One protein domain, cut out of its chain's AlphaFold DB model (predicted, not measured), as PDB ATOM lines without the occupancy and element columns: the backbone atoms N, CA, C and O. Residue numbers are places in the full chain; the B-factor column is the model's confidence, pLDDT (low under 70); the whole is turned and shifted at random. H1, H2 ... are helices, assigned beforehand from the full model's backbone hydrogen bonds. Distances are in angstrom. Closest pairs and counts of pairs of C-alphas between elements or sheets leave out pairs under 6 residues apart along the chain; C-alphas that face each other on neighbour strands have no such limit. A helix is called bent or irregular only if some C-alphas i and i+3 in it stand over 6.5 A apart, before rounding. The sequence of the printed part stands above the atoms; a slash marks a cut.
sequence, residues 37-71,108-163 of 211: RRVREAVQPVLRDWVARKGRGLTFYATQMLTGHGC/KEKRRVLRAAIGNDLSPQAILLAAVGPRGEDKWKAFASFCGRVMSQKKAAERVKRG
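What this domain is: This is residues 37 to 71 and 108 to 163 of the 211 residues of the protein "uncharacterized protein LOC112454810" of Temnothorax curvispinosus (UniProt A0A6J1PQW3). One long helix, H5, has shorter helices gathered round its first part, residues 136 to 151: H3 runs beside it, H2 crosses it, and H4 folds back from its first end, with the kinked H1 on H4. The rest of H5 runs on past these helices and lengthens the outline. The 91 printed residues hold five named helices, H1 to H5 in order, and no named strand: all helix. The whole is compact, with a radius of gyration of the C-alphas of 13.7 A, yet elongated, spanning 46 by 27 by 22 A.

Where its parts are: Find C-alpha 37 at (136.091, 129.245, 133.169); there H1 begins, residues 37 to 52, 21.8 A long. It is irregular, with C-alphas 45 and 48 8.3 A apart and a kink of 84 degrees near residue 46. Next come H2, residues 60 to 67, H3, residues 108 to 118, 14.8 A, and H4, residues 124 to 132. H5, residues 136 to 161, runs 37.1 A to C-alpha 161 at (145.717, 156.729, 123.536).

How they stand to each other: Start at the hubs, H4 and H5, a helical hairpin: Ala 131 and Trp 140 have their closest C-alphas, 5.2 A. H3 touches H5 at a shallow tilt of 20 degrees, opposite ways, closest at C-alphas 117 and 139, 5.6 A. H2 touches H5 about perpendicular, 85 degrees, closest at C-alphas 61 and 147, 5.4 A. H1 touches H4 at 7 degrees, a shallow tilt, the same way, closest at C-alphas 42 and 125, 4.0 A; H1 and H5 are apart. Every O i to N i+4 pair is within hydrogen-bond range in H2, H3, H4 and H5, and 8 of 12 in H1.

The domain as a whole: The C-alphas of Arg 48 and Gly 163, the two farthest apart, are 45.6 A apart. Residues 72 to 107 are not printed; C-alphas 71 and 108 are 18.3 A apart across this cut. Of the links printed whole, none is long. Look for low confidence at residue 56, under 70.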
ATOM      1  N   ARG A  37     136.262 130.400 134.070       91.56
ATOM      2  CA  ARG A  37     136.091 129.245 133.169       91.56
ATOM      3  C   ARG A  37     137.352 128.948 132.351       91.56
ATOM      4  O   ARG A  37     137.910 127.869 132.480       91.56
ATOM      5  N   ARG A  38     137.877 129.958 131.647       93.12
ATOM      6  CA  ARG A  38     139.102 129.876 130.829       93.12
ATOM      7  C   ARG A  38     140.308 129.276 131.561       93.12
ATOM      8  O   ARG A  38     141.060 128.514 130.972       93.12
ATOM      9  N   VAL A  39     140.527 129.660 132.818       94.75
ATOM     10  CA  VAL A  39     141.662 129.161 133.612       94.75
ATOM     11  C   VAL A  39     141.340 127.795 134.198       94.75
ATOM     12  O   VAL A  39     142.204 126.930 134.226       94.75
ATOM     13  N   ARG A  40     140.101 127.589 134.646       94.69
ATOM     14  CA  ARG A  40     139.665 126.328 135.248       94.69
ATOM     15  C   ARG A  40     139.723 125.177 134.251       94.69
ATOM     16  O   ARG A  40     140.343 124.170 134.560       94.69
ATOM     17  N   GLU A  41     139.176 125.372 133.054       93.31
ATOM     18  CA  GLU A  41     139.231 124.399 131.953       93.31
ATOM     19  C   GLU A  41     140.680 124.112 131.532       93.31
ATOM     20  O   GLU A  41     141.023 122.975 131.234       93.31
ATOM     21  N   ALA A  42     141.564 125.113 131.578       95.56
ATOM     22  CA  ALA A  42     142.973 124.928 131.242       95.56
ATOM     23  C   ALA A  42     143.772 124.174 132.314       95.56
ATOM     24  O   ALA A  42     144.666 123.401 131.982       95.56
ATOM     25  N   VAL A  43     143.498 124.443 133.595       95.44
ATOM     26  CA  VAL A  43     144.241 123.873 134.730       95.44
ATOM     27  C   VAL A  43     143.752 122.473 135.064       95.44
ATOM     28  O   VAL A  43     144.572 121.638 135.426       95.44
ATOM     29  N   GLN A  44     142.449 122.206 134.964       95.25
ATOM     30  CA  GLN A  44     141.859 120.952 135.433       95.25
ATOM     31  C   GLN A  44     142.564 119.696 134.887       95.25
ATOM     32  O   GLN A  44     142.924 118.853 135.713       95.25
ATOM     33  N   PRO A  45     142.884 119.587 133.579       95.31
ATOM     34  CA  PRO A  45     143.524 118.389 133.031       95.31
ATOM     35  C   PRO A  45     144.952 118.167 133.539       95.31
ATOM     36  O   PRO A  45     145.475 117.062 133.456       95.31
ATOM     37  N   VAL A  46     145.595 119.220 134.048       95.31
ATOM     38  CA  VAL A  46     146.999 119.221 134.478       95.31
ATOM     39  C   VAL A  46     147.147 119.612 135.945       95.31
ATOM     40  O   VAL A  46     148.239 119.970 136.372       95.31
ATOM     41  N   LEU A  47     146.071 119.574 136.741       95.31
ATOM     42  CA  LEU A  47     146.035 120.151 138.090       95.31
ATOM     43  C   LEU A  47     147.164 119.613 138.980       95.31
ATOM     44  O   LEU A  47     147.854 120.381 139.652       95.31
ATOM     45  N   ARG A  48     147.358 118.292 138.967       94.31
ATOM     46  CA  ARG A  48     148.364 117.603 139.784       94.31
ATOM     47  C   ARG A  48     149.773 118.026 139.400       94.31
ATOM     48  O   ARG A  48     150.528 118.483 140.260       94.31
ATOM     49  N   ASP A  49     150.087 117.943 138.113       94.62
ATOM     50  CA  ASP A  49     151.409 118.289 137.597       94.62
ATOM     51  C   ASP A  49     151.683 119.784 137.733       94.62
ATOM     52  O   ASP A  49     152.792 120.190 138.064       94.62
ATOM     53  N   TRP A  50     150.656 120.616 137.562       93.12
ATOM     54  CA  TRP A  50     150.740 122.059 137.733       93.12
ATOM     55  C   TRP A  50     151.075 122.445 139.174       93.12
ATOM     56  O   TRP A  50     151.944 123.289 139.389       93.12
ATOM     57  N   VAL A  51     150.431 121.812 140.161       91.88
ATOM     58  CA  VAL A  51     150.731 122.016 141.590       91.88
ATOM     59  C   VAL A  51     152.100 121.438 141.964       91.88
ATOM     60  O   VAL A  51     152.798 122.006 142.801       91.88
ATOM     61  N   ALA A  52     152.502 120.319 141.357       90.69
ATOM     62  CA  ALA A  52     153.804 119.698 141.593       90.69
ATOM     63  C   ALA A  52     154.965 120.416 140.879       90.69
ATOM     64  O   ALA A  52     156.128 120.200 141.236       90.69
ATOM     65  N   ARG A  53     154.669 121.253 139.877       89.06
ATOM     66  CA  ARG A  53     155.662 121.910 139.026       89.06
ATOM     67  C   ARG A  53     156.631 122.745 139.860       89.06
ATOM     68  O   ARG A  53     156.258 123.720 140.510       89.06
ATOM     69  N   LYS A  54     157.914 122.399 139.762       76.06
ATOM     70  CA  LYS A  54     159.030 123.192 140.289       76.06
ATOM     71  C   LYS A  54     159.478 124.173 139.206       76.06
ATOM     72  O   LYS A  54     159.639 123.769 138.059       76.06
ATOM     73  N   GLY A  55     159.671 125.445 139.541       71.88
ATOM     74  CA  GLY A  55     160.100 126.453 138.566       71.88
ATOM     75  C   GLY A  55     159.575 127.849 138.872       71.88
ATOM     76  O   GLY A  55     159.008 128.098 139.938       71.88
ATOM     77  N   ARG A  56     159.758 128.783 137.931       67.19
ATOM     78  CA  ARG A  56     159.271 130.157 138.104       67.19
ATOM     79  C   ARG A  56     157.739 130.190 138.100       67.19
ATOM     80  O   ARG A  56     157.076 129.540 137.283       67.19
ATOM     81  N   GLY A  57     157.187 130.947 139.048       79.88
ATOM     82  CA  GLY A  57     155.749 131.131 139.224       79.88
ATOM     83  C   GLY A  57     155.090 131.909 138.081       79.88
ATOM     84  O   GLY A  57     155.667 132.147 137.016       79.88
ATOM     85  N   LEU A  58     153.846 132.317 138.307       88.75
ATOM     86  CA  LEU A  58     153.096 133.142 137.366       88.75
ATOM     87  C   LEU A  58     153.667 134.567 137.315       88.75
ATOM     88  O   LEU A  58     153.735 135.252 138.333       88.75
ATOM     89  N   THR A  59     154.040 135.041 136.124       94.31
ATOM     90  CA  THR A  59     154.384 136.459 135.925       94.31
ATOM     91  C   THR A  59     153.117 137.290 135.741       94.31
ATOM     92  O   THR A  59     152.113 136.803 135.224       94.31
ATOM     93  N   PHE A  60     153.165 138.579 136.086       95.00
ATOM     94  CA  PHE A  60     152.022 139.491 135.948       95.00
ATOM     95  C   PHE A  60     151.383 139.475 134.548       95.00
ATOM     96  O   PHE A  60     150.154 139.470 134.417       95.00
ATOM     97  N   TYR A  61     152.201 139.460 133.493       96.81
ATOM     98  CA  TYR A  61     151.706 139.434 132.118       96.81
ATOM     99  C   TYR A  61     151.213 138.053 131.684       96.81
ATOM    100  O   TYR A  61     150.205 137.987 130.983       96.81
ATOM    101  N   ALA A  62     151.851 136.967 132.134       96.69
ATOM    102  CA  ALA A  62     151.347 135.614 131.893       96.69
ATOM    103  C   ALA A  62     149.977 135.404 132.557       96.69
ATOM    104  O   ALA A  62     149.054 134.913 131.912       96.69
ATOM    105  N   THR A  63     149.797 135.864 133.800       96.38
ATOM    106  CA  THR A  63     148.507 135.800 134.502       96.38
ATOM    107  C   THR A  63     147.416 136.549 133.746       96.38
ATOM    108  O   THR A  63     146.332 136.008 133.545       96.38
ATOM    109  N   GLN A  64     147.686 137.777 133.292       96.94
ATOM    110  CA  GLN A  64     146.729 138.546 132.483       96.94
ATOM    111  C   GLN A  64     146.354 137.811 131.193       96.94
ATOM    112  O   GLN A  64     145.174 137.711 130.869       96.94
ATOM    113  N   MET A  65     147.338 137.242 130.495       97.69
ATOM    114  CA  MET A  65     147.110 136.487 129.263       97.69
ATOM    115  C   MET A  65     146.253 135.229 129.493       97.69
ATOM    116  O   MET A  65     145.313 134.971 128.743       97.69
ATOM    117  N   LEU A  66     146.527 134.463 130.555       96.81
ATOM    118  CA  LEU A  66     145.772 133.248 130.881       96.81
ATOM    119  C   LEU A  66     144.349 133.563 131.355       96.81
ATOM    120  O   LEU A  66     143.400 132.897 130.955       96.81
ATOM    121  N   THR A  67     144.189 134.609 132.164       95.88
ATOM    122  CA  THR A  67     142.883 135.018 132.710       95.88
ATOM    123  C   THR A  67     142.022 135.802 131.723       95.88
ATOM    124  O   THR A  67     140.819 135.930 131.937       95.88
ATOM    125  N   GLY A  68     142.610 136.334 130.647       95.75
ATOM    126  CA  GLY A  68     141.917 137.257 129.749       95.75
ATOM    127  C   GLY A  68     141.732 138.656 130.341       95.75
ATOM    128  O   GLY A  68     140.838 139.382 129.924       95.75
ATOM    129  N   HIS A  69     142.547 139.046 131.322       93.94
ATOM    130  CA  HIS A  69     142.493 140.357 131.972       93.94
ATOM    131  C   HIS A  69     143.553 141.327 131.432       93.94
ATOM    132  O   HIS A  69     144.526 140.929 130.798       93.94
ATOM    133  N   GLY A  70     143.412 142.617 131.743       92.44
ATOM    134  CA  GLY A  70     144.413 143.639 131.427       92.44
ATOM    135  C   GLY A  70     143.984 144.558 130.287       92.44
ATOM    136  O   GLY A  70     142.903 145.126 130.330       92.44
ATOM    137  N   CYS A  71     144.835 144.733 129.278       93.50
ATOM    138  CA  CYS A  71     144.621 145.671 128.162       93.50
ATOM    139  C   CYS A  71     143.895 145.031 126.957       93.50
ATOM    140  O   CYS A  71     144.139 145.368 125.794       93.50
ATOM    141  N   LYS A 108     152.435 138.399 115.006       97.81
ATOM    142  CA  LYS A 108     152.814 137.221 114.206       97.81
ATOM    143  C   LYS A 108     154.258 136.781 114.446       97.81
ATOM    144  O   LYS A 108     154.488 135.610 114.724       97.81
ATOM    145  N   GLU A 109     155.210 137.712 114.423       97.81
ATOM    146  CA  GLU A 109     156.628 137.373 114.587       97.81
ATOM    147  C   GLU A 109     156.958 136.887 116.007       97.81
ATOM    148  O   GLU A 109     157.579 135.845 116.199       97.81
ATOM    149  N   LYS A 110     156.445 137.574 117.034       98.12
ATOM    150  CA  LYS A 110     156.607 137.136 118.432       98.12
ATOM    151  C   LYS A 110     155.948 135.767 118.658       98.12
ATOM    152  O   LYS A 110     156.475 134.937 119.394       98.12
ATOM    153  N   ARG A 111     154.805 135.531 118.009       98.25
ATOM    154  CA  ARG A 111     154.057 134.273 118.060       98.25
ATOM    155  C   ARG A 111     154.792 133.139 117.354       98.25
ATOM    156  O   ARG A 111     154.734 132.021 117.841       98.25
ATOM    157  N   ARG A 112     155.504 133.413 116.255       98.12
ATOM    158  CA  ARG A 112     156.339 132.426 115.551       98.12
ATOM    159  C   ARG A 112     157.363 131.800 116.496       98.12
ATOM    160  O   ARG A 112     157.442 130.581 116.582       98.12
ATOM    161  N   VAL A 113     158.063 132.633 117.269       97.94
ATOM    162  CA  VAL A 113     159.020 132.174 118.291       97.94
ATOM    163  C   VAL A 113     158.329 131.330 119.366       97.94
ATOM    164  O   VAL A 113     158.839 130.282 119.750       97.94
ATOM    165  N   LEU A 114     157.146 131.747 119.830       98.44
ATOM    166  CA  LEU A 114     156.378 130.978 120.810       98.44
ATOM    167  C   LEU A 114     155.942 129.609 120.263       98.44
ATOM    168  O   LEU A 114     156.085 128.602 120.955       98.44
ATOM    169  N   ARG A 115     155.457 129.558 119.017       98.44
ATOM    170  CA  ARG A 115     155.036 128.313 118.359       98.44
ATOM    171  C   ARG A 115     156.191 127.340 118.164       98.44
ATOM    172  O   ARG A 115     155.991 126.146 118.335       98.44
ATOM    173  N   ALA A 116     157.395 127.836 117.885       98.06
ATOM    174  CA  ALA A 116     158.584 126.990 117.811       98.06
ATOM    175  C   ALA A 116     158.904 126.292 119.150       98.06
ATOM    176  O   ALA A 116     159.458 125.198 119.152       98.06
ATOM    177  N   ALA A 117     158.538 126.900 120.285       97.25
ATOM    178  CA  ALA A 117     158.769 126.324 121.609       97.25
ATOM    179  C   ALA A 117     157.625 125.406 122.087       97.25
ATOM    180  O   ALA A 117     157.886 124.364 122.690       97.25
ATOM    181  N   ILE A 118     156.368 125.805 121.860       97.12
ATOM    182  CA  ILE A 118     155.177 125.143 122.432       97.12
ATOM    183  C   ILE A 118     154.457 124.243 121.425       97.12
ATOM    184  O   ILE A 118     153.950 123.193 121.811       97.12
ATOM    185  N   GLY A 119     154.427 124.632 120.153       97.12
ATOM    186  CA  GLY A 119     153.567 124.053 119.123       97.12
ATOM    187  C   GLY A 119     152.578 125.071 118.551       97.12
ATOM    188  O   GLY A 119     152.557 126.240 118.936       97.12
ATOM    189  N   ASN A 120     151.771 124.634 117.582       96.38
ATOM    190  CA  ASN A 120     150.850 125.518 116.862       96.38
ATOM    191  C   ASN A 120     149.613 125.915 117.677       96.38
ATOM    192  O   ASN A 120     149.150 127.051 117.529       96.38
ATOM    193  N   ASP A 121     149.120 124.997 118.512       97.44
ATOM    194  CA  ASP A 121     148.030 125.227 119.458       97.44
ATOM    195  C   ASP A 121     148.552 126.039 120.646       97.44
ATOM    196  O   ASP A 121     149.453 125.609 121.371       97.44
ATOM    197  N   LEU A 122     148.007 127.245 120.810       97.94
ATOM    198  CA  LEU A 122     148.343 128.159 121.898       97.94
ATOM    199  C   LEU A 122     147.115 128.426 122.774       97.94
ATOM    200  O   LEU A 122     147.020 129.475 123.425       97.94
ATOM    201  N   SER A 123     146.178 127.478 122.820       97.31
ATOM    202  CA  SER A 123     145.129 127.460 123.823       97.31
ATOM    203  C   SER A 123     145.761 127.458 125.223       97.31
ATOM    204  O   SER A 123     146.857 126.921 125.426       97.31
ATOM    205  N   PRO A 124     145.103 128.057 126.233       96.88
ATOM    206  CA  PRO A 124     145.602 128.018 127.601       96.88
ATOM    207  C   PRO A 124     145.911 126.593 128.068       96.88
ATOM    208  O   PRO A 124     146.944 126.379 128.693       96.88
ATOM    209  N   GLN A 125     145.071 125.621 127.710       96.50
ATOM    210  CA  GLN A 125     145.290 124.218 128.043       96.50
ATOM    211  C   GLN A 125     146.580 123.676 127.414       96.50
ATOM    212  O   GLN A 125     147.402 123.117 128.137       96.50
ATOM    213  N   ALA A 126     146.812 123.894 126.114       97.62
ATOM    214  CA  ALA A 126     148.040 123.455 125.448       97.62
ATOM    215  C   ALA A 126     149.295 124.102 126.051       97.62
ATOM    216  O   ALA A 126     150.306 123.431 126.255       97.62
ATOM    217  N   ILE A 127     149.223 125.387 126.411       97.50
ATOM    218  CA  ILE A 127     150.323 126.098 127.076       97.50
ATOM    219  C   ILE A 127     150.621 125.490 128.451       97.50
ATOM    220  O   ILE A 127     151.789 125.273 128.779       97.50
ATOM    221  N   LEU A 128     149.594 125.225 129.266       96.31
ATOM    222  CA  LEU A 128     149.792 124.650 130.597       96.31
ATOM    223  C   LEU A 128     150.289 123.203 130.514       96.31
ATOM    224  O   LEU A 128     151.223 122.853 131.233       96.31
ATOM    225  N   LEU A 129     149.757 122.406 129.585       96.69
ATOM    226  CA  LEU A 129     150.235 121.053 129.296       96.69
ATOM    227  C   LEU A 129     151.707 121.053 128.868       96.69
ATOM    228  O   LEU A 129     152.524 120.295 129.388       96.69
ATOM    229  N   ALA A 130     152.082 121.964 127.970       96.31
ATOM    230  CA  ALA A 130     153.462 122.144 127.549       96.31
ATOM    231  C   ALA A 130     154.382 122.541 128.717       96.31
ATOM    232  O   ALA A 130     155.521 122.076 128.774       96.31
ATOM    233  N   ALA A 131     153.895 123.371 129.642       95.19
ATOM    234  CA  ALA A 131     154.655 123.864 130.788       95.19
ATOM    235  C   ALA A 131     154.893 122.812 131.884       95.19
ATOM    236  O   ALA A 131     155.880 122.923 132.611       95.19
ATOM    237  N   VAL A 132     154.015 121.813 132.021       95.56
ATOM    238  CA  VAL A 132     154.206 120.700 132.972       95.56
ATOM    239  C   VAL A 132     154.945 119.507 132.361       95.56
ATOM    240  O   VAL A 132     155.444 118.656 133.090       95.56
ATOM    241  N   GLY A 133     155.044 119.451 131.032       94.12
ATOM    242  CA  GLY A 133     155.721 118.377 130.312       94.12
ATOM    243  C   GLY A 133     157.250 118.528 130.201       94.12
ATOM    244  O   GLY A 133     157.874 119.390 130.829       94.12
ATOM    245  N   PRO A 134     157.890 117.710 129.343       94.00
ATOM    246  CA  PRO A 134     159.331 117.758 129.108       94.00
ATOM    247  C   PRO A 134     159.796 119.130 128.615       94.00
ATOM    248  O   PRO A 134     159.165 119.736 127.738       94.00
ATOM    249  N   ARG A 135     160.930 119.596 129.161       93.62
ATOM    250  CA  ARG A 135     161.457 120.962 128.962       93.62
ATOM    251  C   ARG A 135     160.430 122.056 129.309       93.62
ATOM    252  O   ARG A 135     160.424 123.129 128.708       93.62
ATOM    253  N   GLY A 136     159.544 121.779 130.270       94.38
ATOM    254  CA  GLY A 136     158.431 122.653 130.639       94.38
ATOM    255  C   GLY A 136     158.850 124.050 131.100       94.38
ATOM    256  O   GLY A 136     158.214 125.028 130.716       94.38
ATOM    257  N   GLU A 137     159.962 124.183 131.832       93.75
ATOM    258  CA  GLU A 137     160.476 125.497 132.260       93.75
ATOM    259  C   GLU A 137     160.934 126.356 131.066       93.75
ATOM    260  O   GLU A 137     160.653 127.553 131.041       93.75
ATOM    261  N   ASP A 138     161.558 125.769 130.038       94.94
ATOM    262  CA  ASP A 138     161.972 126.503 128.831       94.94
ATOM    263  C   ASP A 138     160.757 126.973 128.025       94.94
ATOM    264  O   ASP A 138     160.687 128.128 127.590       94.94
ATOM    265  N   LYS A 139     159.755 126.099 127.883       96.12
ATOM    266  CA  LYS A 139     158.483 126.420 127.220       96.12
ATOM    267  C   LYS A 139     157.717 127.504 127.977       96.12
ATOM    268  O   LYS A 139     157.227 128.459 127.373       96.12
ATOM    269  N   TRP A 140     157.683 127.415 129.306       96.50
ATOM    270  CA  TRP A 140     157.092 128.436 130.165       96.50
ATOM    271  C   TRP A 140     157.836 129.771 130.065       96.50
ATOM    272  O   TRP A 140     157.207 130.824 129.964       96.50
ATOM    273  N   LYS A 141     159.172 129.754 130.018       95.88
ATOM    274  CA  LYS A 141     159.997 130.953 129.815       95.88
ATOM    275  C   LYS A 141     159.714 131.609 128.463       95.88
ATOM    276  O   LYS A 141     159.586 132.835 128.403       95.88
ATOM    277  N   ALA A 142     159.560 130.822 127.397       97.25
ATOM    278  CA  ALA A 142     159.163 131.327 126.084       97.25
ATOM    279  C   ALA A 142     157.779 131.998 126.135       97.25
ATOM    280  O   ALA A 142     157.623 133.129 125.664       97.25
ATOM    281  N   PHE A 143     156.801 131.360 126.787       97.88
ATOM    282  CA  PHE A 143     155.471 131.936 127.000       97.88
ATOM    283  C   PHE A 143     155.507 133.235 127.816       97.88
ATOM    284  O   PHE A 143     154.918 134.240 127.414       97.88
ATOM    285  N   ALA A 144     156.232 133.253 128.934       97.12
ATOM    286  CA  ALA A 144     156.363 134.428 129.786       97.12
ATOM    287  C   ALA A 144     157.039 135.596 129.047       97.12
ATOM    288  O   ALA A 144     156.588 136.737 129.167       97.12
ATOM    289  N   SER A 145     158.068 135.317 128.240       97.62
ATOM    290  CA  SER A 145     158.736 136.313 127.393       97.62
ATOM    291  C   SER A 145     157.794 136.878 126.327       97.62
ATOM    292  O   SER A 145     157.681 138.099 126.182       97.62
ATOM    293  N   PHE A 146     157.040 136.015 125.637       98.31
ATOM    294  CA  PHE A 146     155.998 136.441 124.700       98.31
ATOM    295  C   PHE A 146     154.986 137.375 125.378       98.31
ATOM    296  O   PHE A 146     154.750 138.486 124.894       98.31
ATOM    297  N   CYS A 147     154.447 136.962 126.531       98.25
ATOM    298  CA  CYS A 147     153.497 137.757 127.304       98.25
ATOM    299  C   CYS A 147     154.089 139.110 127.696       98.25
ATOM    300  O   CYS A 147     153.441 140.136 127.501       98.25
ATOM    301  N   GLY A 148     155.326 139.131 128.197       97.69
ATOM    302  CA  GLY A 148     156.008 140.359 128.590       97.69
ATOM    303  C   GLY A 148     156.164 141.345 127.436       97.69
ATOM    304  O   GLY A 148     155.826 142.519 127.586       97.69
ATOM    305  N   ARG A 149     156.593 140.873 126.261       97.62
ATOM    306  CA  ARG A 149     156.799 141.726 125.079       97.62
ATOM    307  C   ARG A 149     155.482 142.252 124.515       97.62
ATOM    308  O   ARG A 149     155.367 143.443 124.245       97.62
ATOM    309  N   VAL A 150     154.491 141.378 124.338       97.88
ATOM    310  CA  VAL A 150     153.196 141.750 123.748       97.88
ATOM    311  C   VAL A 150     152.415 142.669 124.680       97.88
ATOM    312  O   VAL A 150     151.962 143.731 124.264       97.88
ATOM    313  N   MET A 151     152.285 142.300 125.955       96.69
ATOM    314  CA  MET A 151     151.461 143.060 126.894       96.69
ATOM    315  C   MET A 151     152.072 144.418 127.233       96.69
ATOM    316  O   MET A 151     151.325 145.380 127.395       96.69
ATOM    317  N   SER A 152     153.403 144.530 127.291       95.88
ATOM    318  CA  SER A 152     154.061 145.832 127.466       95.88
ATOM    319  C   SER A 152     153.786 146.762 126.283       95.88
ATOM    320  O   SER A 152     153.429 147.916 126.495       95.88
ATOM    321  N   GLN A 153     153.852 146.252 125.046       95.75
ATOM    322  CA  GLN A 153     153.555 147.043 123.842       95.75
ATOM    323  C   GLN A 153     152.077 147.458 123.776       95.75
ATOM    324  O   GLN A 153     151.783 148.620 123.506       95.75
ATOM    325  N   LYS A 154     151.142 146.557 124.111       94.56
ATOM    326  CA  LYS A 154     149.710 146.898 124.208       94.56
ATOM    327  C   LYS A 154     149.449 147.986 125.257       94.56
ATOM    328  O   LYS A 154     148.715 148.930 124.984       94.56
ATOM    329  N   LYS A 155     150.066 147.886 126.441       92.00
ATOM    330  CA  LYS A 155     149.915 148.892 127.506       92.00
ATOM    331  C   LYS A 155     150.532 150.237 127.143       92.00
ATOM    332  O   LYS A 155     149.946 151.260 127.471       92.00
ATOM    333  N   ALA A 156     151.683 150.246 126.476       91.19
ATOM    334  CA  ALA A 156     152.285 151.483 125.983       91.19
ATOM    335  C   ALA A 156     151.342 152.193 124.996       91.19
ATOM    336  O   ALA A 156     151.042 153.369 125.179       91.19
ATOM    337  N   ALA A 157     150.776 151.456 124.035       87.81
ATOM    338  CA  ALA A 157     149.785 151.999 123.102       87.81
ATOM    339  C   ALA A 157     148.512 152.509 123.812       87.81
ATOM    340  O   ALA A 157     147.947 153.531 123.427       87.81
ATOM    341  N   GLU A 158     148.067 151.834 124.877       87.06
ATOM    342  CA  GLU A 158     146.935 152.282 125.700       87.06
ATOM    343  C   GLU A 158     147.220 153.617 126.412       87.06
ATOM    344  O   GLU A 158     146.340 154.477 126.445       87.06
ATOM    345  N   ARG A 159     148.436 153.812 126.944       85.31
ATOM    346  CA  ARG A 159     148.855 155.064 127.606       85.31
ATOM    347  C   ARG A 159     148.902 156.238 126.633       85.31
ATOM    348  O   ARG A 159     148.366 157.297 126.946       85.31
ATOM    349  N   VAL A 160     149.458 156.024 125.439       86.44
ATOM    350  CA  VAL A 160     149.469 157.032 124.365       86.44
ATOM    351  C   VAL A 160     148.041 157.431 123.991       86.44
ATOM    352  O   VAL A 160     147.714 158.613 123.952       86.44
ATOM    353  N   LYS A 161     147.134 156.458 123.831       83.69
ATOM    354  CA  LYS A 161     145.717 156.729 123.536       83.69
ATOM    355  C   LYS A 161     145.016 157.552 124.624       83.69
ATOM    356  O   LYS A 161     144.090 158.298 124.326       83.69
ATOM    357  N   ARG A 162     145.415 157.390 125.887       83.00
ATOM    358  CA  ARG A 162     144.878 158.167 127.015       83.00
ATOM    359  C   ARG A 162     145.485 159.565 127.139       83.00
ATOM    360  O   ARG A 162     145.049 160.309 128.010       83.00
ATOM    361  N   GLY A 163     146.460 159.912 126.299       81.44
ATOM    362  CA  GLY A 163     147.199 161.169 126.395       81.44
ATOM    363  C   GLY A 163     148.176 161.210 127.572       81.44
ATOM    364  O   GLY A 163     148.613 162.287 127.955       81.44
TER     365      GLY A 163